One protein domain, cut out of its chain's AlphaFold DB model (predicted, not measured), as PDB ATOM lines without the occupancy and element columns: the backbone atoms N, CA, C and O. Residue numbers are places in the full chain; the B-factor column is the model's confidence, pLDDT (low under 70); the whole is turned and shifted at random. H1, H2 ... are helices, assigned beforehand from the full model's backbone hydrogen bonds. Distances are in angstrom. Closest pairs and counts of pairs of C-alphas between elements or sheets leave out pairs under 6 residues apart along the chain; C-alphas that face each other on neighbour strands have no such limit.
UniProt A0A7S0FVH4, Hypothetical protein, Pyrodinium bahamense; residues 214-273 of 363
ATOM      1  N   CYS A 214      -6.362 -15.989 -29.462       88.00
ATOM      2  CA  CYS A 214      -6.088 -17.185 -28.669       88.00
ATOM      3  C   CYS A 214      -6.893 -17.247 -27.357       88.00
ATOM      4  O   CYS A 214      -6.648 -18.131 -26.555       88.00
ATOM      5  N   GLU A 215      -7.869 -16.367 -27.099       85.25
ATOM      6  CA  GLU A 215      -8.638 -16.410 -25.837       85.25
ATOM      7  C   GLU A 215      -9.352 -17.750 -25.595       85.25
ATOM      8  O   GLU A 215      -9.485 -18.187 -24.452       85.25
ATOM      9  N   TRP A 216      -9.787 -18.431 -26.659       83.81
ATOM     10  CA  TRP A 216     -10.449 -19.732 -26.549       83.81
ATOM     11  C   TRP A 216      -9.520 -20.824 -26.010       83.81
ATOM     12  O   TRP A 216     -10.017 -21.767 -25.398       83.81
ATOM     13  N   THR A 217      -8.193 -20.693 -26.146       81.94
ATOM     14  CA  THR A 217      -7.246 -21.705 -25.647       81.94
ATOM     15  C   THR A 217      -7.186 -21.775 -24.121       81.94
ATOM     16  O   THR A 217      -6.767 -22.794 -23.579       81.94
ATOM     17  N   HIS A 218      -7.665 -20.740 -23.424       73.75
ATOM     18  CA  HIS A 218      -7.734 -20.689 -21.961       73.75
ATOM     19  C   HIS A 218      -9.008 -21.310 -21.368       73.75
ATOM     20  O   HIS A 218      -9.154 -21.358 -20.145       73.75
ATOM     21  N   GLN A 219      -9.952 -21.752 -22.201       79.50
ATOM     22  CA  GLN A 219     -11.147 -22.448 -21.725       79.50
ATOM     23  C   GLN A 219     -10.816 -23.899 -21.342       79.50
ATOM     24  O   GLN A 219      -9.769 -24.423 -21.713       79.50
ATOM     25  N   GLU A 220     -11.731 -24.566 -20.634       73.25
ATOM     26  CA  GLU A 220     -11.569 -25.940 -20.118       73.25
ATOM     27  C   GLU A 220     -11.213 -26.982 -21.203       73.25
ATOM     28  O   GLU A 220     -10.683 -28.039 -20.887       73.25
ATOM     29  N   TYR A 221     -11.422 -26.660 -22.486       74.50
ATOM     30  CA  TYR A 221     -11.130 -27.521 -23.641       74.50
ATOM     31  C   TYR A 221     -10.394 -26.783 -24.760       74.50
ATOM     32  O   TYR A 221     -10.516 -27.148 -25.928       74.50
ATOM     33  N   GLY A 222      -9.687 -25.705 -24.413       77.50
ATOM     34  CA  GLY A 222      -9.209 -24.723 -25.373       77.50
ATOM     35  C   GLY A 222      -8.417 -25.347 -26.513       77.50
ATOM     36  O   GLY A 222      -8.894 -25.393 -27.635       77.50
ATOM     37  N   CYS A 223      -7.255 -25.923 -26.234       85.56
ATOM     38  CA  CYS A 223      -6.442 -26.594 -27.248       85.56
ATOM     39  C   CYS A 223      -6.820 -28.065 -27.428       85.56
ATOM     40  O   CYS A 223      -5.975 -28.931 -27.203       85.56
ATOM     41  N   GLY A 224      -8.083 -28.330 -27.782       82.56
ATOM     42  CA  GLY A 224      -8.633 -29.667 -28.039       82.56
ATOM     43  C   GLY A 224      -7.886 -30.463 -29.125       82.56
ATOM     44  O   GLY A 224      -6.660 -30.515 -29.175       82.56
ATOM     45  N   THR A 225      -8.603 -31.146 -30.011       81.44
ATOM     46  CA  THR A 225      -7.948 -31.842 -31.133       81.44
ATOM     47  C   THR A 225      -7.407 -30.827 -32.148       81.44
ATOM     48  O   THR A 225      -8.085 -29.839 -32.423       81.44
ATOM     49  N   ASP A 226      -6.207 -31.064 -32.694       85.00
ATOM     50  CA  ASP A 226      -5.631 -30.249 -33.779       85.00
ATOM     51  C   ASP A 226      -6.590 -30.208 -34.971       85.00
ATOM     52  O   ASP A 226      -6.852 -31.232 -35.608       85.00
ATOM     53  N   ASP A 227      -7.141 -29.025 -35.249       85.75
ATOM     54  CA  ASP A 227      -8.067 -28.799 -36.361       85.75
ATOM     55  C   ASP A 227      -7.341 -28.541 -37.697       85.75
ATOM     56  O   ASP A 227      -7.974 -28.381 -38.744       85.75
ATOM     57  N   GLY A 228      -6.005 -28.522 -37.679       91.69
ATOM     58  CA  GLY A 228      -5.140 -28.297 -38.829       91.69
ATOM     59  C   GLY A 228      -4.995 -26.830 -39.234       91.69
ATOM     60  O   GLY A 228      -4.270 -26.544 -40.194       91.69
ATOM     61  N   THR A 229      -5.646 -25.896 -38.538       90.94
ATOM     62  CA  THR A 229      -5.574 -24.471 -38.858       90.94
ATOM     63  C   THR A 229      -4.262 -23.851 -38.380       90.94
ATOM     64  O   THR A 229      -3.654 -24.243 -37.381       90.94
ATOM     65  N   GLU A 230      -3.808 -22.826 -39.103       90.19
ATOM     66  CA  GLU A 230      -2.601 -22.082 -38.734       90.19
ATOM     67  C   GLU A 230      -2.782 -21.359 -37.390       90.19
ATOM     68  O   GLU A 230      -1.837 -21.265 -36.610       90.19
ATOM     69  N   CYS A 231      -4.015 -20.947 -37.073       90.56
ATOM     70  CA  CYS A 231      -4.343 -20.359 -35.780       90.56
ATOM     71  C   CYS A 231      -4.367 -21.356 -34.637       90.56
ATOM     72  O   CYS A 231      -3.902 -21.005 -33.555       90.56
ATOM     73  N   TRP A 232      -4.829 -22.586 -34.856       90.69
ATOM     74  CA  TRP A 232      -4.694 -23.623 -33.844       90.69
ATOM     75  C   TRP A 232      -3.223 -23.877 -33.539       90.69
ATOM     76  O   TRP A 232      -2.816 -23.778 -32.386       90.69
ATOM     77  N   ARG A 233      -2.373 -24.053 -34.561       89.31
ATOM     78  CA  ARG A 233      -0.924 -24.202 -34.337       89.31
ATOM     79  C   ARG A 233      -0.314 -22.989 -33.648       89.31
ATOM     80  O   ARG A 233       0.489 -23.154 -32.738       89.31
ATOM     81  N   HIS A 234      -0.678 -21.776 -34.054       90.38
ATOM     82  CA  HIS A 234      -0.147 -20.567 -33.435       90.38
ATOM     83  C   HIS A 234      -0.542 -20.474 -31.956       90.38
ATOM     84  O   HIS A 234       0.325 -20.303 -31.104       90.38
ATOM     85  N   CYS A 235      -1.823 -20.668 -31.645       88.88
ATOM     86  CA  CYS A 235      -2.357 -20.515 -30.296       88.88
ATOM     87  C   CYS A 235      -2.088 -21.716 -29.370       88.88
ATOM     88  O   CYS A 235      -2.073 -21.538 -28.155       88.88
ATOM     89  N   CYS A 236      -1.860 -22.914 -29.917       88.25
ATOM     90  CA  CYS A 236      -1.682 -24.160 -29.159       88.25
ATOM     91  C   CYS A 236      -0.271 -24.757 -29.240       88.25
ATOM     92  O   CYS A 236      -0.016 -25.802 -28.645       88.25
ATOM     93  N   SER A 237       0.675 -24.099 -29.921       85.38
ATOM     94  CA  SER A 237       2.089 -24.522 -29.955       85.38
ATOM     95  C   SER A 237       2.832 -24.334 -28.625       85.38
ATOM     96  O   SER A 237       3.918 -24.886 -28.452       85.38
ATOM     97  N   GLY A 238       2.259 -23.587 -27.677       85.12
ATOM     98  CA  GLY A 238       2.795 -23.381 -26.335       85.12
ATOM     99  C   GLY A 238       1.693 -23.523 -25.295       85.12
ATOM    100  O   GLY A 238       0.959 -22.578 -25.030       85.12
ATOM    101  N   CYS A 239       1.570 -24.709 -24.711       84.62
ATOM    102  CA  CYS A 239       0.594 -24.953 -23.659       84.62
ATOM    103  C   CYS A 239       1.021 -24.268 -22.357       84.62
ATOM    104  O   CYS A 239       2.086 -24.568 -21.815       84.62
ATOM    105  N   ASP A 240       0.180 -23.375 -21.831       82.69
ATOM    106  CA  ASP A 240       0.340 -22.870 -20.470       82.69
ATOM    107  C   ASP A 240      -0.090 -23.960 -19.481       82.69
ATOM    108  O   ASP A 240      -1.278 -24.199 -19.283       82.69
ATOM    109  N   CYS A 241       0.873 -24.625 -18.846       84.06
ATOM    110  CA  CYS A 241       0.601 -25.655 -17.843       84.06
ATOM    111  C   CYS A 241       0.233 -25.078 -16.462       84.06
ATOM    112  O   CYS A 241       0.133 -25.829 -15.490       84.06
ATOM    113  N   SER A 242       0.027 -23.759 -16.328       83.44
ATOM    114  CA  SER A 242      -0.276 -23.123 -15.040       83.44
ATOM    115  C   SER A 242      -1.581 -23.618 -14.399       83.44
ATOM    116  O   SER A 242      -1.668 -23.683 -13.169       83.44
ATOM    117  N   TRP A 243      -2.581 -24.021 -15.195       80.81
ATOM    118  CA  TRP A 243      -3.851 -24.572 -14.697       80.81
ATOM    119  C   TRP A 243      -3.663 -25.893 -13.946       80.81
ATOM    120  O   TRP A 243      -4.316 -26.108 -12.923       80.81
ATOM    121  N   MET A 244      -2.713 -26.727 -14.384       84.12
ATOM    122  CA  MET A 244      -2.386 -27.996 -13.734       84.12
ATOM    123  C   MET A 244      -1.956 -27.775 -12.280       84.12
ATOM    124  O   MET A 244      -2.379 -28.496 -11.382       84.12
ATOM    125  N   TYR A 245      -1.163 -26.734 -12.018       79.31
ATOM    126  CA  TYR A 245      -0.694 -26.427 -10.664       79.31
ATOM    127  C   TYR A 245      -1.787 -25.851  -9.759       79.31
ATOM    128  O   TYR A 245      -1.695 -25.967  -8.539       79.31
ATOM    129  N   ARG A 246      -2.833 -25.236 -10.328       83.19
ATOM    130  CA  ARG A 246      -3.960 -24.696  -9.545       83.19
ATOM    131  C   ARG A 246      -4.951 -25.775  -9.124       83.19
ATOM    132  O   ARG A 246      -5.699 -25.570  -8.172       83.19
ATOM    133  N   GLN A 247      -4.970 -26.908  -9.822       82.44
ATOM    134  CA  GLN A 247      -5.900 -27.998  -9.571       82.44
ATOM    135  C   GLN A 247      -5.146 -29.337  -9.483       82.44
ATOM    136  O   GLN A 247      -4.880 -29.956 -10.509       82.44
ATOM    137  N   PRO A 248      -4.891 -29.864  -8.267       73.81
ATOM    138  CA  PRO A 248      -4.145 -31.115  -8.051       73.81
ATOM    139  C   PRO A 248      -4.730 -32.358  -8.738       73.81
ATOM    140  O   PRO A 248      -4.113 -33.415  -8.747       73.81
ATOM    141  N   ARG A 249      -5.953 -32.252  -9.264       79.69
ATOM    142  CA  ARG A 249      -6.707 -33.334  -9.901       79.69
ATOM    143  C   ARG A 249      -6.903 -33.149 -11.403       79.69
ATOM    144  O   ARG A 249      -7.573 -33.970 -12.021       79.69
ATOM    145  N   ALA A 250      -6.335 -32.101 -11.992       80.19
ATOM    146  CA  ALA A 250      -6.573 -31.770 -13.392       80.19
ATOM    147  C   ALA A 250      -6.016 -32.838 -14.356       80.19
ATOM    148  O   ALA A 250      -6.567 -33.062 -15.427       80.19
ATOM    149  N   CYS A 251      -4.991 -33.582 -13.929       86.75
ATOM    150  CA  CYS A 251      -4.421 -34.695 -14.694       86.75
ATOM    151  C   CYS A 251      -5.046 -36.067 -14.397       86.75
ATOM    152  O   CYS A 251      -4.571 -37.067 -14.923       86.75
ATOM    153  N   LEU A 252      -6.092 -36.168 -13.566       81.56
ATOM    154  CA  LEU A 252      -6.686 -37.476 -13.241       81.56
ATOM    155  C   LEU A 252      -7.520 -38.065 -14.381       81.56
ATOM    156  O   LEU A 252      -7.800 -39.262 -14.387       81.56
ATOM    157  N   ARG A 253      -7.956 -37.237 -15.331       81.75
ATOM    158  CA  ARG A 253      -8.790 -37.677 -16.445       81.75
ATOM    159  C   ARG A 253      -8.254 -37.087 -17.733       81.75
ATOM    160  O   ARG A 253      -8.197 -35.871 -17.863       81.75
ATOM    161  N   ARG A 254      -7.871 -37.960 -18.664       81.69
ATOM    162  CA  ARG A 254      -7.454 -37.561 -20.006       81.69
ATOM    163  C   ARG A 254      -8.631 -36.898 -20.714       81.69
ATOM    164  O   ARG A 254      -9.656 -37.547 -20.918       81.69
ATOM    165  N   ASP A 255      -8.488 -35.618 -21.039       76.81
ATOM    166  CA  ASP A 255      -9.506 -34.841 -21.761       76.81
ATOM    167  C   ASP A 255      -9.356 -34.949 -23.294       76.81
ATOM    168  O   ASP A 255     -10.271 -34.592 -24.032       76.81
ATOM    169  N   GLY A 256      -8.231 -35.496 -23.770       81.12
ATOM    170  CA  GLY A 256      -7.918 -35.656 -25.194       81.12
ATOM    171  C   GLY A 256      -7.378 -34.392 -25.873       81.12
ATOM    172  O   GLY A 256      -7.219 -34.384 -27.093       81.12
ATOM    173  N   SER A 257      -7.104 -33.332 -25.114       81.44
ATOM    174  CA  SER A 257      -6.489 -32.103 -25.606       81.44
ATOM    175  C   SER A 257      -4.976 -32.263 -25.770       81.44
ATOM    176  O   SER A 257      -4.310 -32.967 -25.002       81.44
ATOM    177  N   HIS A 258      -4.399 -31.563 -26.752       81.25
ATOM    178  CA  HIS A 258      -2.945 -31.559 -26.941       81.25
ATOM    179  C   HIS A 258      -2.221 -31.025 -25.698       81.25
ATOM    180  O   HIS A 258      -1.169 -31.535 -25.311       81.25
ATOM    181  N   CYS A 259      -2.806 -30.026 -25.035       83.50
ATOM    182  CA  CYS A 259      -2.209 -29.438 -23.844       83.50
ATOM    183  C   CYS A 259      -2.284 -30.320 -22.611       83.50
ATOM    184  O   CYS A 259      -1.359 -30.275 -21.805       83.50
ATOM    185  N   TRP A 260      -3.302 -31.163 -22.473       87.19
ATOM    186  CA  TRP A 260      -3.282 -32.193 -21.445       87.19
ATOM    187  C   TRP A 260      -2.156 -33.186 -21.702       87.19
ATOM    188  O   TRP A 260      -1.376 -33.460 -20.796       87.19
ATOM    189  N   ASP A 261      -1.982 -33.659 -22.936       83.75
ATOM    190  CA  ASP A 261      -0.882 -34.575 -23.247       83.75
ATOM    191  C   ASP A 261       0.487 -33.915 -22.978       83.75
ATOM    192  O   ASP A 261       1.359 -34.506 -22.349       83.75
ATOM    193  N   VAL A 262       0.688 -32.651 -23.361       85.81
ATOM    194  CA  VAL A 262       1.955 -31.946 -23.096       85.81
ATOM    195  C   VAL A 262       2.165 -31.674 -21.602       85.81
ATOM    196  O   VAL A 262       3.251 -31.939 -21.086       85.81
ATOM    197  N   CYS A 263       1.158 -31.160 -20.897       87.38
ATOM    198  CA  CYS A 263       1.293 -30.730 -19.505       87.38
ATOM    199  C   CYS A 263       1.176 -31.885 -18.507       87.38
ATOM    200  O   CYS A 263       1.966 -31.969 -17.575       87.38
ATOM    201  N   CYS A 264       0.234 -32.802 -18.692       87.75
ATOM    202  CA  CYS A 264       0.009 -33.905 -17.764       87.75
ATOM    203  C   CYS A 264       0.893 -35.121 -18.043       87.75
ATOM    204  O   CYS A 264       1.303 -35.766 -17.090       87.75
ATOM    205  N   VAL A 265       1.237 -35.446 -19.297       82.56
ATOM    206  CA  VAL A 265       2.073 -36.640 -19.561       82.56
ATOM    207  C   VAL A 265       3.558 -36.353 -19.356       82.56
ATOM    208  O   VAL A 265       4.295 -37.229 -18.908       82.56
ATOM    209  N   ARG A 266       4.031 -35.140 -19.680       75.25
ATOM    210  CA  ARG A 266       5.466 -34.817 -19.567       75.25
ATOM    211  C   ARG A 266       5.868 -34.205 -18.233       75.25
ATOM    212  O   ARG A 266       7.046 -34.284 -17.885       75.25
ATOM    213  N   HIS A 267       4.951 -33.550 -17.519       70.88
ATOM    214  CA  HIS A 267       5.340 -32.666 -16.418       70.88
ATOM    215  C   HIS A 267       5.190 -33.281 -15.021       70.88
ATOM    216  O   HIS A 267       5.887 -32.850 -14.097       70.88
ATOM    217  N   THR A 268       4.360 -34.311 -14.849       66.56
ATOM    218  CA  THR A 268       4.270 -35.063 -13.594       66.56
ATOM    219  C   THR A 268       5.309 -36.186 -13.592       66.56
ATOM    220  O   THR A 268       5.126 -37.255 -14.156       66.56
ATOM    221  N   GLN A 269       6.443 -35.962 -12.919       64.06
ATOM    222  CA  GLN A 269       7.408 -37.047 -12.658       64.06
ATOM    223  C   GLN A 269       6.880 -38.084 -11.654       64.06
ATOM    224  O   GLN A 269       7.482 -39.145 -11.493       64.06
ATOM    225  N   GLN A 270       5.794 -37.756 -10.949       68.81
ATOM    226  CA  GLN A 270       5.110 -38.638 -10.016       68.81
ATOM    227  C   GLN A 270       3.788 -39.067 -10.629       68.81
ATOM    228  O   GLN A 270       2.842 -38.284 -10.720       68.81
ATOM    229  N   CYS A 271       3.754 -40.318 -11.052       78.50
ATOM    230  CA  CYS A 271       2.566 -40.925 -11.601       78.50
ATOM    231  C   CYS A 271       1.671 -41.448 -10.482       78.50
ATOM    232  O   CYS A 271       2.111 -42.208  -9.617       78.50
ATOM    233  N   ASP A 272       0.405 -41.036 -10.497       75.69
ATOM    234  CA  ASP A 272      -0.612 -41.639  -9.647       75.69
ATOM    235  C   ASP A 272      -1.021 -42.988 -10.252       75.69
ATOM    236  O   ASP A 272      -1.781 -43.062 -11.216       75.69
ATOM    237  N   CYS A 273      -0.468 -44.069  -9.703       83.62
ATOM    238  CA  CYS A 273      -0.715 -45.430 -10.168       83.62
ATOM    239  C   CYS A 273      -2.005 -46.048  -9.587       83.62
ATOM    240  O   CYS A 273      -2.218 -47.254  -9.734       83.62
TER     241      CYS A 273
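What this domain is: This is residues 214 to 273 of the 363 residues of the protein "Hypothetical protein" of Pyrodinium bahamense (UniProt A0A7S0FVH4). The longest helix, H4, has the short H3 near it, and toward the other end of an elongated chain of loops H2 has the short H1 near it. These four small helices, none touching another, are joined largely by winding loops. The printed part has 60 residues, is all helix in class with 26 residues in named elements, under half, and has no named strand; the order is H1, H2, H3, H4. It is compact, with a radius of gyration of the C-alphas of 11.6 A, and spans 36 by 18 by 16 A, only just elongated.

Where its parts are: H4, residues 258 to 267, is 13.4 A long and ends at C-alpha 267 (5.340, -32.666, -16.418). H3 is residues 242 to 246, 6.8 A. H2 is residues 230 to 236, 9.8 A. H1, residues 215 to 218, 5.8 A, begins at C-alpha 215 (-8.638, -16.410, -25.837).

How they stand to each other: H4 and H3 are close but not clearly touching, the closest C-alphas, Met 244 and Cys 263, being 7.4 A apart. So are H4 and H2, at Cys 236 and Cys 259, 7.5 A, and H2 and H1, at Thr 217 and Cys 235, 6.9 A. H1 is apart from H3 and H4. In H2 and H3 every O i to N i+4 pair is within hydrogen-bond range, in H4 5 of 6; H1 is too short for one.

The domain as a whole: The C-alphas of Glu 230 and Cys 273, the two farthest apart, are 36.9 A apart. The printed part has no cut. The links H1 to H2 and H3 to H4 are long. Residues 268 to 270 have pLDDT under 70.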